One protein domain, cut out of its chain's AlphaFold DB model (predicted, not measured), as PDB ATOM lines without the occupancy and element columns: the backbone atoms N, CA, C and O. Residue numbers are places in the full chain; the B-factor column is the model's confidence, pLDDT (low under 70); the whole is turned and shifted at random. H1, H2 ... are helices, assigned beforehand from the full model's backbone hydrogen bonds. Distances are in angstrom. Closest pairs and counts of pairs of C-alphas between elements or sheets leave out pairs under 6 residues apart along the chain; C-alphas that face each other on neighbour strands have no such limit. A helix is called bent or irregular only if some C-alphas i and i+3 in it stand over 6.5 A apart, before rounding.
ATOM      1  N   LEU A   9      38.143  -5.093 -33.866       40.09
ATOM      2  CA  LEU A   9      39.151  -6.129 -33.618       40.09
ATOM      3  C   LEU A   9      38.535  -7.361 -32.951       40.09
ATOM      4  O   LEU A   9      38.844  -8.480 -33.350       40.09
ATOM      5  N   ASP A  10      37.604  -7.154 -32.025       39.97
ATOM      6  CA  ASP A  10      36.890  -8.218 -31.322       39.97
ATOM      7  C   ASP A  10      35.943  -8.968 -32.276       39.97
ATOM      8  O   ASP A  10      35.879 -10.198 -32.262       39.97
ATOM      9  N   LEU A  11      35.298  -8.259 -33.218       47.34
ATOM     10  CA  LEU A  11      34.545  -8.881 -34.321       47.34
ATOM     11  C   LEU A  11      35.434  -9.735 -35.237       47.34
ATOM     12  O   LEU A  11      35.019 -10.810 -35.678       47.34
ATOM     13  N   LYS A  12      36.653  -9.269 -35.536       42.34
ATOM     14  CA  LYS A  12      37.580  -9.959 -36.444       42.34
ATOM     15  C   LYS A  12      38.162 -11.220 -35.804       42.34
ATOM     16  O   LYS A  12      38.185 -12.266 -36.455       42.34
ATOM     17  N   VAL A  13      38.523 -11.145 -34.521       45.81
ATOM     18  CA  VAL A  13      38.996 -12.277 -33.707       45.81
ATOM     19  C   VAL A  13      37.891 -13.323 -33.524       45.81
ATOM     20  O   VAL A  13      38.131 -14.510 -33.738       45.81
ATOM     21  N   LYS A  14      36.651 -12.904 -33.238       44.03
ATOM     22  CA  LYS A  14      35.515 -13.827 -33.065       44.03
ATOM     23  C   LYS A  14      35.103 -14.515 -34.377       44.03
ATOM     24  O   LYS A  14      34.701 -15.675 -34.347       44.03
ATOM     25  N   SER A  15      35.296 -13.866 -35.535       48.91
ATOM     26  CA  SER A  15      35.077 -14.494 -36.853       48.91
ATOM     27  C   SER A  15      36.059 -15.640 -37.143       48.91
ATOM     28  O   SER A  15      35.699 -16.608 -37.813       48.91
ATOM     29  N   MET A  16      37.284 -15.594 -36.608       49.09
ATOM     30  CA  MET A  16      38.267 -16.654 -36.849       49.09
ATOM     31  C   MET A  16      37.902 -17.966 -36.131       49.09
ATOM     32  O   MET A  16      38.236 -19.031 -36.649       49.09
ATOM     33  N   GLY A  17      37.138 -17.915 -35.032       47.47
ATOM     34  CA  GLY A  17      36.768 -19.084 -34.216       47.47
ATOM     35  C   GLY A  17      35.319 -19.594 -34.315       47.47
ATOM     36  O   GLY A  17      35.008 -20.580 -33.652       47.47
ATOM     37  N   GLY A  18      34.428 -18.951 -35.081       51.97
ATOM     38  CA  GLY A  18      32.990 -19.291 -35.144       51.97
ATOM     39  C   GLY A  18      32.551 -20.106 -36.372       51.97
ATOM     40  O   GLY A  18      33.264 -20.163 -37.377       51.97
ATOM     41  N   GLU A  19      31.355 -20.709 -36.292       57.78
ATOM     42  CA  GLU A  19      30.673 -21.379 -37.414       57.78
ATOM     43  C   GLU A  19      30.484 -20.430 -38.615       57.78
ATOM     44  O   GLU A  19      30.425 -19.209 -38.466       57.78
ATOM     45  N   GLU A  20      30.343 -20.986 -39.821       54.38
ATOM     46  CA  GLU A  20      30.275 -20.254 -41.101       54.38
ATOM     47  C   GLU A  20      29.218 -19.125 -41.120       54.38
ATOM     48  O   GLU A  20      29.473 -18.048 -41.658       54.38
ATOM     49  N   GLY A  21      28.092 -19.299 -40.414       54.22
ATOM     50  CA  GLY A  21      27.053 -18.268 -40.266       54.22
ATOM     51  C   GLY A  21      27.420 -17.080 -39.360       54.22
ATOM     52  O   GLY A  21      26.897 -15.982 -39.548       54.22
ATOM     53  N   ASP A  22      28.337 -17.244 -38.399       54.69
ATOM     54  CA  ASP A  22      28.831 -16.131 -37.567       54.69
ATOM     55  C   ASP A  22      29.862 -15.280 -38.306       54.69
ATOM     56  O   ASP A  22      29.970 -14.077 -38.060       54.69
ATOM     57  N   ARG A  23      30.576 -15.885 -39.261       57.97
ATOM     58  CA  ARG A  23      31.509 -15.187 -40.152       57.97
ATOM     59  C   ARG A  23      30.778 -14.271 -41.122       57.97
ATOM     60  O   ARG A  23      31.184 -13.126 -41.280       57.97
ATOM     61  N   GLU A  24      29.681 -14.737 -41.712       57.78
ATOM     62  CA  GLU A  24      28.854 -13.945 -42.629       57.78
ATOM     63  C   GLU A  24      28.141 -12.788 -41.904       57.78
ATOM     64  O   GLU A  24      28.114 -11.654 -42.389       57.78
ATOM     65  N   ALA A  25      27.654 -13.030 -40.682       54.97
ATOM     66  CA  ALA A  25      27.078 -11.995 -39.827       54.97
ATOM     67  C   ALA A  25      28.118 -10.944 -39.393       54.97
ATOM     68  O   ALA A  25      27.863  -9.740 -39.479       54.97
ATOM     69  N   ALA A  26      29.310 -11.380 -38.973       56.25
ATOM     70  CA  ALA A  26      30.410 -10.482 -38.631       56.25
ATOM     71  C   ALA A  26      30.907  -9.699 -39.857       56.25
ATOM     72  O   ALA A  26      31.167  -8.507 -39.737       56.25
ATOM     73  N   ALA A  27      30.972 -10.321 -41.039       55.25
ATOM     74  CA  ALA A  27      31.321  -9.662 -42.297       55.25
ATOM     75  C   ALA A  27      30.267  -8.632 -42.726       55.25
ATOM     76  O   ALA A  27      30.628  -7.555 -43.193       55.25
ATOM     77  N   THR A  28      28.979  -8.913 -42.502       58.03
ATOM     78  CA  THR A  28      27.870  -7.974 -42.747       58.03
ATOM     79  C   THR A  28      27.938  -6.772 -41.800       58.03
ATOM     80  O   THR A  28      27.800  -5.626 -42.219       58.03
ATOM     81  N   LEU A  29      28.213  -7.000 -40.513       52.34
ATOM     82  CA  LEU A  29      28.437  -5.922 -39.541       52.34
ATOM     83  C   LEU A  29      29.694  -5.112 -39.853       52.34
ATOM     84  O   LEU A  29      29.665  -3.884 -39.771       52.34
ATOM     85  N   LEU A  30      30.767  -5.780 -40.272       53.19
ATOM     86  CA  LEU A  30      31.990  -5.130 -40.718       53.19
ATOM     87  C   LEU A  30      31.781  -4.341 -42.009       53.19
ATOM     88  O   LEU A  30      32.340  -3.270 -42.091       53.19
ATOM     89  N   THR A  31      30.936  -4.757 -42.955       53.62
ATOM     90  CA  THR A  31      30.619  -3.954 -44.162       53.62
ATOM     91  C   THR A  31      29.751  -2.735 -43.857       53.62
ATOM     92  O   THR A  31      29.800  -1.729 -44.557       53.62
ATOM     93  N   ILE A  32      28.953  -2.772 -42.790       51.19
ATOM     94  CA  ILE A  32      28.178  -1.604 -42.335       51.19
ATOM     95  C   ILE A  32      29.073  -0.600 -41.608       51.19
ATOM     96  O   ILE A  32      28.833   0.605 -41.692       51.19
ATOM     97  N   LEU A  33      30.089  -1.098 -40.899       48.31
ATOM     98  CA  LEU A  33      31.070  -0.293 -40.171       48.31
ATOM     99  C   LEU A  33      32.275   0.124 -41.042       48.31
ATOM    100  O   LEU A  33      32.892   1.153 -40.774       48.31
ATOM    101  N   ASP A  34      32.589  -0.632 -42.089       44.69
ATOM    102  CA  ASP A  34      33.768  -0.522 -42.950       44.69
ATOM    103  C   ASP A  34      33.384  -0.937 -44.385       44.69
ATOM    104  O   ASP A  34      33.470  -2.095 -44.785       44.69
ATOM    105  N   ASP A  35      32.926   0.029 -45.183       39.19
ATOM    106  CA  ASP A  35      32.821  -0.143 -46.637       39.19
ATOM    107  C   ASP A  35      34.244  -0.167 -47.227       39.19
ATOM    108  O   ASP A  35      34.788   0.873 -47.611       39.19
ATOM    109  N   GLN A  63      43.097  11.233 -45.643       40.50
ATOM    110  CA  GLN A  63      41.830  11.913 -45.906       40.50
ATOM    111  C   GLN A  63      40.644  10.944 -45.774       40.50
ATOM    112  O   GLN A  63      39.607  11.312 -45.227       40.50
ATOM    113  N   ARG A  64      40.828   9.670 -46.146       37.62
ATOM    114  CA  ARG A  64      39.864   8.578 -45.926       37.62
ATOM    115  C   ARG A  64      39.688   8.244 -44.442       37.62
ATOM    116  O   ARG A  64      38.563   8.002 -44.016       37.62
ATOM    117  N   SER A  65      40.747   8.295 -43.628       38.00
ATOM    118  CA  SER A  65      40.629   8.142 -42.167       38.00
ATOM    119  C   SER A  65      39.915   9.329 -41.502       38.00
ATOM    120  O   SER A  65      39.143   9.113 -40.567       38.00
ATOM    121  N   ARG A  66      40.068  10.552 -42.033       34.66
ATOM    122  CA  ARG A  66      39.282  11.735 -41.621       34.66
ATOM    123  C   ARG A  66      37.794  11.581 -41.949       34.66
ATOM    124  O   ARG A  66      36.965  11.837 -41.086       34.66
ATOM    125  N   CYS A  67      37.444  11.068 -43.132       38.47
ATOM    126  CA  CYS A  67      36.048  10.761 -43.481       38.47
ATOM    127  C   CYS A  67      35.442   9.619 -42.639       38.47
ATOM    128  O   CYS A  67      34.227   9.582 -42.443       38.47
ATOM    129  N   ARG A  68      36.273   8.698 -42.127       38.78
ATOM    130  CA  ARG A  68      35.856   7.578 -41.265       38.78
ATOM    131  C   ARG A  68      35.450   8.043 -39.854       38.78
ATOM    132  O   ARG A  68      34.535   7.462 -39.276       38.78
ATOM    133  N   ALA A  69      36.046   9.122 -39.333       44.75
ATOM    134  CA  ALA A  69      35.702   9.709 -38.028       44.75
ATOM    135  C   ALA A  69      34.314  10.381 -38.013       44.75
ATOM    136  O   ALA A  69      33.545  10.178 -37.074       44.75
ATOM    137  N   SER A  70      33.943  11.079 -39.092       46.66
ATOM    138  CA  SER A  70      32.644  11.768 -39.212       46.66
ATOM    139  C   SER A  70      31.426  10.833 -39.215       46.66
ATOM    140  O   SER A  70      30.293  11.280 -39.049       46.66
ATOM    141  N   ARG A  71      31.621   9.519 -39.397       57.38
ATOM    142  CA  ARG A  71      30.523   8.537 -39.371       57.38
ATOM    143  C   ARG A  71      30.195   8.039 -37.962       57.38
ATOM    144  O   ARG A  71      29.053   7.658 -37.724       57.38
ATOM    145  N   HIS A  72      31.142   8.087 -37.020       61.16
ATOM    146  CA  HIS A  72      30.924   7.577 -35.662       61.16
ATOM    147  C   HIS A  72      29.966   8.469 -34.863       61.16
ATOM    148  O   HIS A  72      28.977   7.981 -34.317       61.16
ATOM    149  N   HIS A  73      30.192   9.788 -34.860       71.00
ATOM    150  CA  HIS A  73      29.267  10.720 -34.211       71.00
ATOM    151  C   HIS A  73      27.906  10.755 -34.908       71.00
ATOM    152  O   HIS A  73      26.892  10.877 -34.232       71.00
ATOM    153  N   PHE A  74      27.845  10.556 -36.228       76.44
ATOM    154  CA  PHE A  74      26.573  10.466 -36.946       76.44
ATOM    155  C   PHE A  74      25.728   9.258 -36.509       76.44
ATOM    156  O   PHE A  74      24.541   9.414 -36.214       76.44
ATOM    157  N   VAL A  75      26.334   8.070 -36.402       77.00
ATOM    158  CA  VAL A  75      25.657   6.862 -35.894       77.00
ATOM    159  C   VAL A  75      25.234   7.057 -34.435       77.00
ATOM    160  O   VAL A  75      24.074   6.820 -34.095       77.00
ATOM    161  N   LEU A  76      26.138   7.557 -33.586       77.62
ATOM    162  CA  LEU A  76      25.876   7.803 -32.165       77.62
ATOM    163  C   LEU A  76      24.718   8.792 -31.953       77.62
ATOM    164  O   LEU A  76      23.786   8.498 -31.209       77.62
ATOM    165  N   VAL A  77      24.747   9.942 -32.632       80.75
ATOM    166  CA  VAL A  77      23.710  10.980 -32.537       80.75
ATOM    167  C   VAL A  77      22.373  10.463 -33.055       80.75
ATOM    168  O   VAL A  77      21.346  10.719 -32.432       80.75
ATOM    169  N   THR A  78      22.370   9.690 -34.144       83.62
ATOM    170  CA  THR A  78      21.143   9.072 -34.664       83.62
ATOM    171  C   THR A  78      20.506   8.153 -33.622       83.62
ATOM    172  O   THR A  78      19.306   8.256 -33.369       83.62
ATOM    173  N   PHE A  79      21.292   7.278 -32.989       82.81
ATOM    174  CA  PHE A  79      20.771   6.361 -31.976       82.81
ATOM    175  C   PHE A  79      20.308   7.077 -30.710       82.81
ATOM    176  O   PHE A  79      19.259   6.726 -30.173       82.81
ATOM    177  N   LEU A  80      21.045   8.090 -30.249       83.12
ATOM    178  CA  LEU A  80      20.633   8.904 -29.104       83.12
ATOM    179  C   LEU A  80      19.319   9.631 -29.386       83.12
ATOM    180  O   LEU A  80      18.421   9.618 -28.551       83.12
ATOM    181  N   LEU A  81      19.182  10.223 -30.570       84.06
ATOM    182  CA  LEU A  81      17.980  10.945 -30.966       84.06
ATOM    183  C   LEU A  81      16.787   9.990 -31.099       84.06
ATOM    184  O   LEU A  81      15.715  10.277 -30.574       84.06
ATOM    185  N   PHE A  82      16.980   8.826 -31.724       85.31
ATOM    186  CA  PHE A  82      15.944   7.799 -31.826       85.31
ATOM    187  C   PHE A  82      15.487   7.299 -30.447       85.31
ATOM    188  O   PHE A  82      14.286   7.200 -30.201       85.31
ATOM    189  N   ASN A  83      16.429   7.050 -29.530       82.94
ATOM    190  CA  ASN A  83      16.126   6.635 -28.161       82.94
ATOM    191  C   ASN A  83      15.354   7.719 -27.397       82.94
ATOM    192  O   ASN A  83      14.352   7.431 -26.755       82.94
ATOM    193  N   SER A  84      15.770   8.981 -27.521       86.75
ATOM    194  CA  SER A  84      15.073  10.109 -26.899       86.75
ATOM    195  C   SER A  84      13.653  10.286 -27.443       86.75
ATOM    196  O   SER A  84      12.735  10.520 -26.665       86.75
ATOM    197  N   ILE A  85      13.441  10.121 -28.756       86.69
ATOM    198  CA  ILE A  85      12.094  10.148 -29.345       86.69
ATOM    199  C   ILE A  85      11.245   9.001 -28.792       86.69
ATOM    200  O   ILE A  85      10.104   9.232 -28.409       86.69
ATOM    201  N   ALA A  86      11.781   7.780 -28.739       82.25
ATOM    202  CA  ALA A  86      11.047   6.623 -28.233       82.25
ATOM    203  C   ALA A  86      10.659   6.790 -26.752       82.25
ATOM    204  O   ALA A  86       9.526   6.484 -26.374       82.25
ATOM    205  N   ASN A  87      11.573   7.335 -25.946       84.44
ATOM    206  CA  ASN A  87      11.371   7.553 -24.517       84.44
ATOM    207  C   ASN A  87      10.360   8.664 -24.214       84.44
ATOM    208  O   ASN A  87       9.679   8.574 -23.199       84.44
ATOM    209  N   GLU A  88      10.218   9.664 -25.088       89.00
ATOM    210  CA  GLU A  88       9.267  10.770 -24.902       89.00
ATOM    211  C   GLU A  88       7.905  10.500 -25.570       89.00
ATOM    212  O   GLU A  88       6.855  10.901 -25.067       89.00
ATOM    213  N   ALA A  89       7.885   9.762 -26.686       89.19
ATOM    214  CA  ALA A  89       6.659   9.483 -27.433       89.19
ATOM    215  C   ALA A  89       5.663   8.612 -26.650       89.19
ATOM    216  O   ALA A  89       4.455   8.833 -26.740       89.19
ATOM    217  N   LEU A  90       6.148   7.628 -25.880       86.50
ATOM    218  CA  LEU A  90       5.276   6.715 -25.136       86.50
ATOM    219  C   LEU A  90       4.569   7.391 -23.941       86.50
ATOM    220  O   LEU A  90       3.349   7.231 -23.837       86.50
ATOM    221  N   PRO A  91       5.252   8.168 -23.070       87.31
ATOM    222  CA  PRO A  91       4.589   8.982 -22.049       87.31
ATOM    223  C   PRO A  91       3.562   9.959 -22.629       87.31
ATOM    224  O   PRO A  91       2.433  10.002 -22.142       87.31
ATOM    225  N   LEU A  92       3.913  10.684 -23.701       89.88
ATOM    226  CA  LEU A  92       3.017  11.650 -24.352       89.88
ATOM    227  C   LEU A  92       1.749  10.992 -24.911       89.88
ATOM    228  O   LEU A  92       0.661  11.559 -24.831       89.88
ATOM    229  N   PHE A  93       1.872   9.786 -25.463       90.69
ATOM    230  CA  PHE A  93       0.726   9.028 -25.956       90.69
ATOM    231  C   PHE A  93      -0.163   8.501 -24.819       90.69
ATOM    232  O   PHE A  93      -1.390   8.527 -24.931       90.69
ATOM    233  N   LEU A  94       0.434   8.037 -23.716       88.00
ATOM    234  CA  LEU A  94      -0.309   7.491 -22.576       88.00
ATOM    235  C   LEU A  94      -1.037   8.562 -21.757       88.00
ATOM    236  O   LEU A  94      -2.118   8.272 -21.244       88.00
ATOM    237  N   ASP A  95      -0.504   9.784 -21.672       91.19
ATOM    238  CA  ASP A  95      -1.170  10.907 -20.989       91.19
ATOM    239  C   ASP A  95      -2.495  11.298 -21.674       91.19
ATOM    240  O   ASP A  95      -3.443  11.720 -21.017       91.19
ATOM    241  N   ALA A  96      -2.622  11.057 -22.986       90.69
ATOM    242  CA  ALA A  96      -3.870  11.282 -23.720       90.69
ATOM    243  C   ALA A  96      -4.950  10.208 -23.465       90.69
ATOM    244  O   ALA A  96      -6.122  10.427 -23.776       90.69
ATOM    245  N   LEU A  97      -4.575   9.039 -22.935       91.12
ATOM    246  CA  LEU A  97      -5.465   7.881 -22.772       91.12
ATOM    247  C   LEU A  97      -5.811   7.581 -21.312       91.12
ATOM    248  O   LEU A  97      -6.850   6.981 -21.032       91.12
ATOM    249  N   VAL A  98      -4.928   7.942 -20.385       93.81
ATOM    250  CA  VAL A  98      -4.943   7.482 -18.996       93.81
ATOM    251  C   VAL A  98      -4.661   8.669 -18.065       93.81
ATOM    252  O   VAL A  98      -3.916   9.565 -18.450       93.81
ATOM    253  N   PRO A  99      -5.206   8.709 -16.829       92.62
ATOM    254  CA  PRO A  99      -4.882   9.765 -15.871       92.62
ATOM    255  C   PRO A  99      -3.370   9.930 -15.666       92.62
ATOM    256  O   PRO A  99      -2.662   8.934 -15.512       92.62
ATOM    257  N   SER A 100      -2.891  11.174 -15.585       90.88
ATOM    258  CA  SER A 100      -1.462  11.510 -15.682       90.88
ATOM    259  C   SER A 100      -0.553  10.749 -14.712       90.88
ATOM    260  O   SER A 100       0.529  10.310 -15.088       90.88
ATOM    261  N   TRP A 101      -0.989  10.506 -13.472       92.12
ATOM    262  CA  TRP A 101      -0.191   9.733 -12.508       92.12
ATOM    263  C   TRP A 101       0.017   8.275 -12.949       92.12
ATOM    264  O   TRP A 101       1.091   7.710 -12.756       92.12
ATOM    265  N   LEU A 102      -0.999   7.674 -13.572       91.06
ATOM    266  CA  LEU A 102      -0.957   6.302 -14.060       91.06
ATOM    267  C   LEU A 102      -0.230   6.224 -15.410       91.06
ATOM    268  O   LEU A 102       0.504   5.264 -15.639       91.06
ATOM    269  N   ALA A 103      -0.348   7.253 -16.255       91.50
ATOM    270  CA  ALA A 103       0.436   7.389 -17.482       91.50
ATOM    271  C   ALA A 103       1.945   7.444 -17.196       91.50
ATOM    272  O   ALA A 103       2.719   6.767 -17.871       91.50
ATOM    273  N   ILE A 104       2.373   8.161 -16.151       90.12
ATOM    274  CA  ILE A 104       3.787   8.220 -15.744       90.12
ATOM    275  C   ILE A 104       4.280   6.842 -15.283       90.12
ATOM    276  O   ILE A 104       5.289   6.349 -15.779       90.12
ATOM    277  N   VAL A 105       3.556   6.179 -14.374       93.00
ATOM    278  CA  VAL A 105       3.976   4.869 -13.843       93.00
ATOM    279  C   VAL A 105       4.021   3.804 -14.942       93.00
ATOM    280  O   VAL A 105       4.990   3.044 -15.030       93.00
ATOM    281  N   LEU A 106       3.003   3.761 -15.809       91.75
ATOM    282  CA  LEU A 106       2.964   2.819 -16.927       91.75
ATOM    283  C   LEU A 106       4.045   3.116 -17.963       91.75
ATOM    284  O   LEU A 106       4.715   2.188 -18.408       91.75
ATOM    285  N   SER A 107       4.247   4.381 -18.332       91.94
ATOM    286  CA  SER A 107       5.227   4.740 -19.360       91.94
ATOM    287  C   SER A 107       6.657   4.426 -18.924       91.94
ATOM    288  O   SER A 107       7.364   3.759 -19.673       91.94
ATOM    289  N   VAL A 108       7.062   4.779 -17.697       91.56
ATOM    290  CA  VAL A 108       8.405   4.461 -17.175       91.56
ATOM    291  C   VAL A 108       8.637   2.951 -17.124       91.56
ATOM    292  O   VAL A 108       9.680   2.467 -17.558       91.56
ATOM    293  N   THR A 109       7.649   2.185 -16.651       91.25
ATOM    294  CA  THR A 109       7.767   0.722 -16.568       91.25
ATOM    295  C   THR A 109       7.912   0.093 -17.957       91.25
ATOM    296  O   THR A 109       8.752  -0.785 -18.155       91.25
ATOM    297  N   LEU A 110       7.127   0.554 -18.936       88.69
ATOM    298  CA  LEU A 110       7.162   0.032 -20.302       88.69
ATOM    299  C   LEU A 110       8.435   0.440 -21.054       88.69
ATOM    300  O   LEU A 110       9.022  -0.409 -21.722       88.69
ATOM    301  N   VAL A 111       8.886   1.692 -20.922       88.31
ATOM    302  CA  VAL A 111      10.130   2.174 -21.546       88.31
ATOM    303  C   VAL A 111      11.336   1.411 -21.000       88.31
ATOM    304  O   VAL A 111      12.130   0.903 -21.786       88.31
ATOM    305  N   LEU A 112      11.452   1.241 -19.679       87.56
ATOM    306  CA  LEU A 112      12.567   0.489 -19.095       87.56
ATOM    307  C   LEU A 112      12.534  -0.984 -19.517       87.56
ATOM    308  O   LEU A 112      13.553  -1.549 -19.910       87.56
ATOM    309  N   PHE A 113      11.363  -1.618 -19.481       86.81
ATOM    310  CA  PHE A 113      11.258  -3.044 -19.778       86.81
ATOM    311  C   PHE A 113      11.485  -3.359 -21.265       86.81
ATOM    312  O   PHE A 113      12.317  -4.207 -21.591       86.81
ATOM    313  N   PHE A 114      10.795  -2.659 -22.173       84.00
ATOM    314  CA  PHE A 114      10.865  -2.919 -23.616       84.00
ATOM    315  C   PHE A 114      11.982  -2.154 -24.335       84.00
ATOM    316  O   PHE A 114      12.492  -2.649 -25.337       84.00
ATOM    317  N   GLY A 115      12.367  -0.974 -23.847       78.69
ATOM    318  CA  GLY A 115      13.403  -0.133 -24.456       78.69
ATOM    319  C   GLY A 115      14.818  -0.448 -23.974       78.69
ATOM    320  O   GLY A 115      15.769  -0.325 -24.746       78.69
ATOM    321  N   GLU A 116      14.976  -0.914 -22.731       80.06
ATOM    322  CA  GLU A 116      16.303  -1.086 -22.129       80.06
ATOM    323  C   GLU A 116      16.598  -2.527 -21.714       80.06
ATOM    324  O   GLU A 116      17.596  -3.096 -22.171       80.06
ATOM    325  N   ILE A 117      15.740  -3.140 -20.896       83.38
ATOM    326  CA  ILE A 117      16.012  -4.436 -20.258       83.38
ATOM    327  C   ILE A 117      15.950  -5.582 -21.271       83.38
ATOM    328  O   ILE A 117      16.929  -6.313 -21.420       83.38
ATOM    329  N   ILE A 118      14.836  -5.731 -22.001       83.25
ATOM    330  CA  ILE A 118      14.673  -6.815 -22.984       83.25
ATOM    331  C   ILE A 118      15.737  -6.737 -24.089       83.25
ATOM    332  O   ILE A 118      16.406  -7.746 -24.325       83.25
ATOM    333  N   PRO A 119      15.964  -5.583 -24.752       77.56
ATOM    334  CA  PRO A 119      16.985  -5.506 -25.788       77.56
ATOM    335  C   PRO A 119      18.375  -5.829 -25.239       77.56
ATOM    336  O   PRO A 119      19.099  -6.617 -25.842       77.56
ATOM    337  N   SER A 120      18.750  -5.296 -24.072       77.06
ATOM    338  CA  SER A 120      20.077  -5.556 -23.497       77.06
ATOM    339  C   SER A 120      20.268  -7.030 -23.113       77.06
ATOM    340  O   SER A 120      21.362  -7.560 -23.295       77.06
ATOM    341  N   ALA A 121      19.208  -7.715 -22.672       78.69
ATOM    342  CA  ALA A 121      19.230  -9.150 -22.394       78.69
ATOM    343  C   ALA A 121      19.350 -10.007 -23.670       78.69
ATOM    344  O   ALA A 121      20.065 -11.005 -23.682       78.69
ATOM    345  N   ILE A 122      18.695  -9.615 -24.769       78.00
ATOM    346  CA  ILE A 122      18.794 -10.325 -26.058       78.00
ATOM    347  C   ILE A 122      20.190 -10.147 -26.675       78.00
ATOM    348  O   ILE A 122      20.757 -11.097 -27.216       78.00
ATOM    349  N   PHE A 123      20.766  -8.945 -26.573       70.38
ATOM    350  CA  PHE A 123      22.068  -8.618 -27.165       70.38
ATOM    351  C   PHE A 123      23.284  -9.077 -26.345       70.38
ATOM    352  O   PHE A 123      24.396  -8.957 -26.841       70.38
ATOM    353  N   THR A 124      23.104  -9.624 -25.138       73.06
ATOM    354  CA  THR A 124      24.191 -10.204 -24.315       73.06
ATOM    355  C   THR A 124      24.337 -11.726 -24.477       73.06
ATOM    356  O   THR A 124      25.211 -12.335 -23.863       73.06
ATOM    357  N   GLY A 125      23.499 -12.360 -25.307       72.56
ATOM    358  CA  GLY A 125      23.531 -13.802 -25.563       72.56
ATOM    359  C   GLY A 125      24.566 -14.256 -26.613       72.56
ATOM    360  O   GLY A 125      25.132 -13.442 -27.344       72.56
ATOM    361  N   PRO A 126      24.772 -15.580 -26.773       67.06
ATOM    362  CA  PRO A 126      25.762 -16.147 -27.703       67.06
ATOM    363  C   PRO A 126      25.513 -15.784 -29.179       67.06
ATOM    364  O   PRO A 126      26.457 -15.707 -29.958       67.06
ATOM    365  N   ASN A 127      24.266 -15.475 -29.554       71.56
ATOM    366  CA  ASN A 127      23.860 -15.151 -30.928       71.56
ATOM    367  C   ASN A 127      23.852 -13.640 -31.243       71.56
ATOM    368  O   ASN A 127      23.258 -13.223 -32.241       71.56
ATOM    369  N   GLN A 128      24.487 -12.804 -30.412       67.50
ATOM    370  CA  GLN A 128      24.472 -11.338 -30.549       67.50
ATOM    371  C   GLN A 128      24.891 -10.842 -31.947       67.50
ATOM    372  O   GLN A 128      24.312  -9.889 -32.467       67.50
ATOM    373  N   LEU A 129      25.850 -11.521 -32.588       63.09
ATOM    374  CA  LEU A 129      26.394 -11.152 -33.900       63.09
ATOM    375  C   LEU A 129      25.385 -11.384 -35.028       63.09
ATOM    376  O   LEU A 129      25.169 -10.499 -35.852       63.09
ATOM    377  N   ARG A 130      24.711 -12.541 -35.032       70.94
ATOM    378  CA  ARG A 130      23.688 -12.877 -36.037       70.94
ATOM    379  C   ARG A 130      22.484 -11.940 -35.947       70.94
ATOM    380  O   ARG A 130      21.991 -11.462 -36.965       70.94
ATOM    381  N   ILE A 131      22.040 -11.631 -34.728       72.44
ATOM    382  CA  ILE A 131      20.902 -10.731 -34.491       72.44
ATOM    383  C   ILE A 131      21.253  -9.299 -34.915       72.44
ATOM    384  O   ILE A 131      20.461  -8.640 -35.589       72.44
ATOM    385  N   ALA A 132      22.452  -8.822 -34.572       67.38
ATOM    386  CA  ALA A 132      22.912  -7.497 -34.973       67.38
ATOM    387  C   ALA A 132      23.061  -7.375 -36.503       67.38
ATOM    388  O   ALA A 132      22.633  -6.371 -37.076       67.38
ATOM    389  N   ALA A 133      23.570  -8.408 -37.182       71.44
ATOM    390  CA  ALA A 133      23.653  -8.445 -38.643       71.44
ATOM    391  C   ALA A 133      22.273  -8.445 -39.323       71.44
ATOM    392  O   ALA A 133      22.100  -7.806 -40.353       71.44
ATOM    393  N   ALA A 134      21.261  -9.089 -38.736       78.25
ATOM    394  CA  ALA A 134      19.892  -9.047 -39.258       78.25
ATOM    395  C   ALA A 134      19.206  -7.677 -39.061       78.25
ATOM    396  O   ALA A 134      18.339  -7.291 -39.843       78.25
ATOM    397  N   MET A 135      19.595  -6.921 -38.029       72.75
ATOM    398  CA  MET A 135      19.055  -5.586 -37.711       72.75
ATOM    399  C   MET A 135      19.732  -4.445 -38.484       72.75
ATOM    400  O   MET A 135      19.209  -3.334 -38.563       72.75
ATOM    401  N   ALA A 136      20.866  -4.727 -39.114       72.31
ATOM    402  CA  ALA A 136      21.613  -3.838 -39.989       72.31
ATOM    403  C   ALA A 136      20.797  -2.973 -40.977       72.31
ATOM    404  O   ALA A 136      20.960  -1.746 -40.969       72.31
ATOM    405  N   PRO A 137      19.940  -3.545 -41.851       78.81
ATOM    406  CA  PRO A 137      19.189  -2.749 -42.819       78.81
ATOM    407  C   PRO A 137      18.194  -1.811 -42.130       78.81
ATOM    408  O   PRO A 137      17.988  -0.692 -42.592       78.81
ATOM    409  N   VAL A 138      17.634  -2.225 -40.989       81.00
ATOM    410  CA  VAL A 138      16.708  -1.407 -40.193       81.00
ATOM    411  C   VAL A 138      17.423  -0.172 -39.648       81.00
ATOM    412  O   VAL A 138      16.921   0.942 -39.785       81.00
ATOM    413  N   VAL A 139      18.634  -0.344 -39.112       79.69
ATOM    414  CA  VAL A 139      19.462   0.770 -38.621       79.69
ATOM    415  C   VAL A 139      19.790   1.755 -39.745       79.69
ATOM    416  O   VAL A 139      19.663   2.963 -39.550       79.69
ATOM    417  N   LYS A 140      20.137   1.269 -40.945       77.12
ATOM    418  CA  LYS A 140      20.403   2.137 -42.108       77.12
ATOM    419  C   LYS A 140      19.182   2.968 -42.508       77.12
ATOM    420  O   LYS A 140      19.327   4.147 -42.827       77.12
ATOM    421  N   ILE A 141      17.984   2.384 -42.457       84.75
ATOM    422  CA  ILE A 141      16.732   3.100 -42.738       84.75
ATOM    423  C   ILE A 141      16.487   4.187 -41.682       84.75
ATOM    424  O   ILE A 141      16.184   5.323 -42.040       84.75
ATOM    425  N   ILE A 142      16.676   3.876 -40.395       82.94
ATOM    426  CA  ILE A 142      16.525   4.851 -39.301       82.94
ATOM    427  C   ILE A 142      17.520   6.010 -39.458       82.94
ATOM    428  O   ILE A 142      17.133   7.172 -39.345       82.94
ATOM    429  N   MET A 143      18.780   5.711 -39.789       81.81
ATOM    430  CA  MET A 143      19.800   6.724 -40.076       81.81
ATOM    431  C   MET A 143      19.427   7.612 -41.261       81.81
ATOM    432  O   MET A 143      19.649   8.818 -41.205       81.81
ATOM    433  N   LEU A 144      18.828   7.052 -42.313       85.31
ATOM    434  CA  LEU A 144      18.373   7.824 -43.468       85.31
ATOM    435  C   LEU A 144      17.216   8.766 -43.105       85.31
ATOM    436  O   LEU A 144      17.231   9.929 -43.505       85.31
ATOM    437  N   VAL A 145      16.250   8.294 -42.313       88.69
ATOM    438  CA  VAL A 145      15.087   9.089 -41.879       88.69
ATOM    439  C   VAL A 145      15.488  10.215 -40.923       88.69
ATOM    440  O   VAL A 145      14.982  11.328 -41.043       88.69
ATOM    441  N   LEU A 146      16.404   9.949 -39.989       85.38
ATOM    442  CA  LEU A 146      16.860  10.924 -38.991       85.38
ATOM    443  C   LEU A 146      18.034  11.792 -39.460       85.38
ATOM    444  O   LEU A 146      18.351  12.788 -38.807       85.38
ATOM    445  N   SER A 147      18.626  11.479 -40.616       84.56
ATOM    446  CA  SER A 147      19.698  12.242 -41.264       84.56
ATOM    447  C   SER A 147      19.514  13.773 -41.270       84.56
ATOM    448  O   SER A 147      20.458  14.458 -40.870       84.56
ATOM    449  N   PRO A 148      18.345  14.358 -41.630       90.25
ATOM    450  CA  PRO A 148      18.197  15.817 -41.706       90.25
ATOM    451  C   PRO A 148      18.430  16.540 -40.373       90.25
ATOM    452  O   PRO A 148      18.814  17.707 -40.380       90.25
ATOM    453  N   ILE A 149      18.222  15.862 -39.239       87.06
ATOM    454  CA  ILE A 149      18.423  16.426 -37.895       87.06
ATOM    455  C   ILE A 149      19.735  15.915 -37.285       87.06
ATOM    456  O   ILE A 149      20.482  16.684 -36.683       87.06
ATOM    457  N   ALA A 150      20.055  14.634 -37.467       84.69
ATOM    458  CA  ALA A 150      21.240  14.016 -36.883       84.69
ATOM    459  C   ALA A 150      22.547  14.523 -37.516       84.69
ATOM    460  O   ALA A 150      23.531  14.714 -36.803       84.69
ATOM    461  N   TYR A 151      22.565  14.793 -38.827       83.50
ATOM    462  CA  TYR A 151      23.755  15.268 -39.537       83.50
ATOM    463  C   TYR A 151      24.270  16.640 -39.054       83.50
ATOM    464  O   TYR A 151      25.454  16.729 -38.726       83.50
ATOM    465  N   PRO A 152      23.447  17.706 -38.943       86.44
ATOM    466  CA  PRO A 152      23.937  19.001 -38.459       86.44
ATOM    467  C   PRO A 152      24.398  18.954 -36.996       86.44
ATOM    468  O   PRO A 152      25.372  19.619 -36.643       86.44
ATOM    469  N   ILE A 153      23.748  18.145 -36.151       82.88
ATOM    470  CA  ILE A 153      24.147  17.955 -34.748       82.88
ATOM    471  C   ILE A 153      25.492  17.221 -34.674       82.88
ATOM    472  O   ILE A 153      26.386  17.668 -33.960       82.88
ATOM    473  N   ALA A 154      25.663  16.144 -35.448       80.00
ATOM    474  CA  ALA A 154      26.923  15.405 -35.522       80.00
ATOM    475  C   ALA A 154      28.071  16.285 -36.041       80.00
ATOM    476  O   ALA A 154      29.145  16.290 -35.448       80.00
ATOM    477  N   TYR A 155      27.819  17.104 -37.068       77.94
ATOM    478  CA  TYR A 155      28.797  18.058 -37.593       77.94
ATOM    479  C   TYR A 155      29.203  19.113 -36.552       77.94
ATOM    480  O   TYR A 155      30.375  19.460 -36.431       77.94
ATOM    481  N   CYS A 156      28.253  19.610 -35.755       78.81
ATOM    482  CA  CYS A 156      28.554  20.533 -34.661       78.81
ATOM    483  C   CYS A 156      29.397  19.860 -33.563       78.81
ATOM    484  O   CYS A 156      30.342  20.467 -33.057       78.81
ATOM    485  N   LEU A 157      29.104  18.594 -33.246       71.69
ATOM    486  CA  LEU A 157      29.858  17.794 -32.279       71.69
ATOM    487  C   LEU A 157      31.303  17.540 -32.744       71.69
ATOM    488  O   LEU A 157      32.234  17.689 -31.953       71.69
ATOM    489  N   ASP A 158      31.489  17.230 -34.032       72.38
ATOM    490  CA  ASP A 158      32.799  17.039 -34.674       72.38
ATOM    491  C   ASP A 158      33.677  18.297 -34.587       72.38
ATOM    492  O   ASP A 158      34.897  18.211 -34.414       72.38
ATOM    493  N   VAL A 159      33.053  19.475 -34.700       73.94
ATOM    494  CA  VAL A 159      33.724  20.778 -34.600       73.94
ATOM    495  C   VAL A 159      34.027  21.148 -33.144       73.94
ATOM    496  O   VAL A 159      35.077  21.725 -32.874       73.94
ATOM    497  N   ALA A 160      33.141  20.808 -32.202       71.12
ATOM    498  CA  ALA A 160      33.266  21.188 -30.795       71.12
ATOM    499  C   ALA A 160      34.232  20.301 -29.988       71.12
ATOM    500  O   ALA A 160      34.962  20.811 -29.141       71.12
ATOM    501  N   LEU A 161      34.243  18.986 -30.230       64.06
ATOM    502  CA  LEU A 161      35.059  18.029 -29.464       64.06
ATOM    503  C   LEU A 161      36.451  17.798 -30.068       64.06
ATOM    504  O   LEU A 161      37.309  17.189 -29.425       64.06
ATOM    505  N   GLY A 162      36.690  18.294 -31.286       54.00
ATOM    506  CA  GLY A 162      37.869  17.936 -32.066       54.00
ATOM    507  C   GLY A 162      37.844  16.455 -32.462       54.00
ATOM    508  O   GLY A 162      37.147  15.633 -31.873       54.00
TER     509      GLY A 162
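What this domain is: This is residues 9 to 35 and 63 to 162 of the 585 residues of the protein "Calmodulin" of Phaeomonas parva (UniProt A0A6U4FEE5). Two long helices, H3 and H4, form a V-shaped helical hairpin, and arm H5a of the bent helix H5 spans its open side, making a loose triangle. Arm H5b then turns off and crosses residues 70 to 81 of H3, while a small helical hairpin, H1 and H2, packs on H5a through H2. The printed part has 127 residues with five named helices, H1 to H5 in that order, and no named strand; its class is all helix. It is loose, with a radius of gyration of the C-alphas of 18.1 A and spans of 54 by 39 by 23 A.

How they stand to each other: H1, residues 9 to 17, and H2, residues 20 to 33, touch as a hairpin at a shallow tilt of 18 degrees; their closest C-alphas, Ser 15 and Arg 23, are 4.9 A apart. H3, residues 63 to 95, touches H4, residues 100 to 123, with residues 87 to 95 alone, closest at C-alphas 91 and 107, 5.1 A; this hairpin's tilt of 38 degrees is only just steep. H5, residues 128 to 161, was assigned as one helix by its hydrogen bonds but is bent, with C-alphas 145 and 148 7.4 A apart; H5a, residues 128 to 145, and H5b, residues 148 to 161, stand about perpendicular at 76 degrees. H5a touches H2 with residues 129 to 136 alone, closest at C-alphas 133 and 25, 5.1 A. H5b touches H3 at a steep tilt of 57 degrees, closest at C-alphas 154 and 74, 5.2 A. Every O i to N i+4 pair is within hydrogen-bond range in H2, against 4 of 5 in H1, 22 of 29 in H3, 17 of 20 in H4, 12 of 14 in H5a and 8 of 10 in H5b.

Where its parts are: H1 begins at C-alpha 9 (39.151, -6.129, -33.618). H3 is 49.7 A long, H4 33.0 A and H5a 25.2 A. H5b ends at C-alpha 161 (35.059, 18.029, -29.464).

The domain as a whole: The farthest C-alphas, Gln 63 and Pro 99, are 55.6 A apart. Residues 36 to 62 are not printed, leaving 15.1 A between C-alphas 35 and 63. Of the links that are printed whole, none is long. Mean pLDDT of the printed part is 72.1; 43 residues are under 70, among them 9 to 35 and 63 to 72.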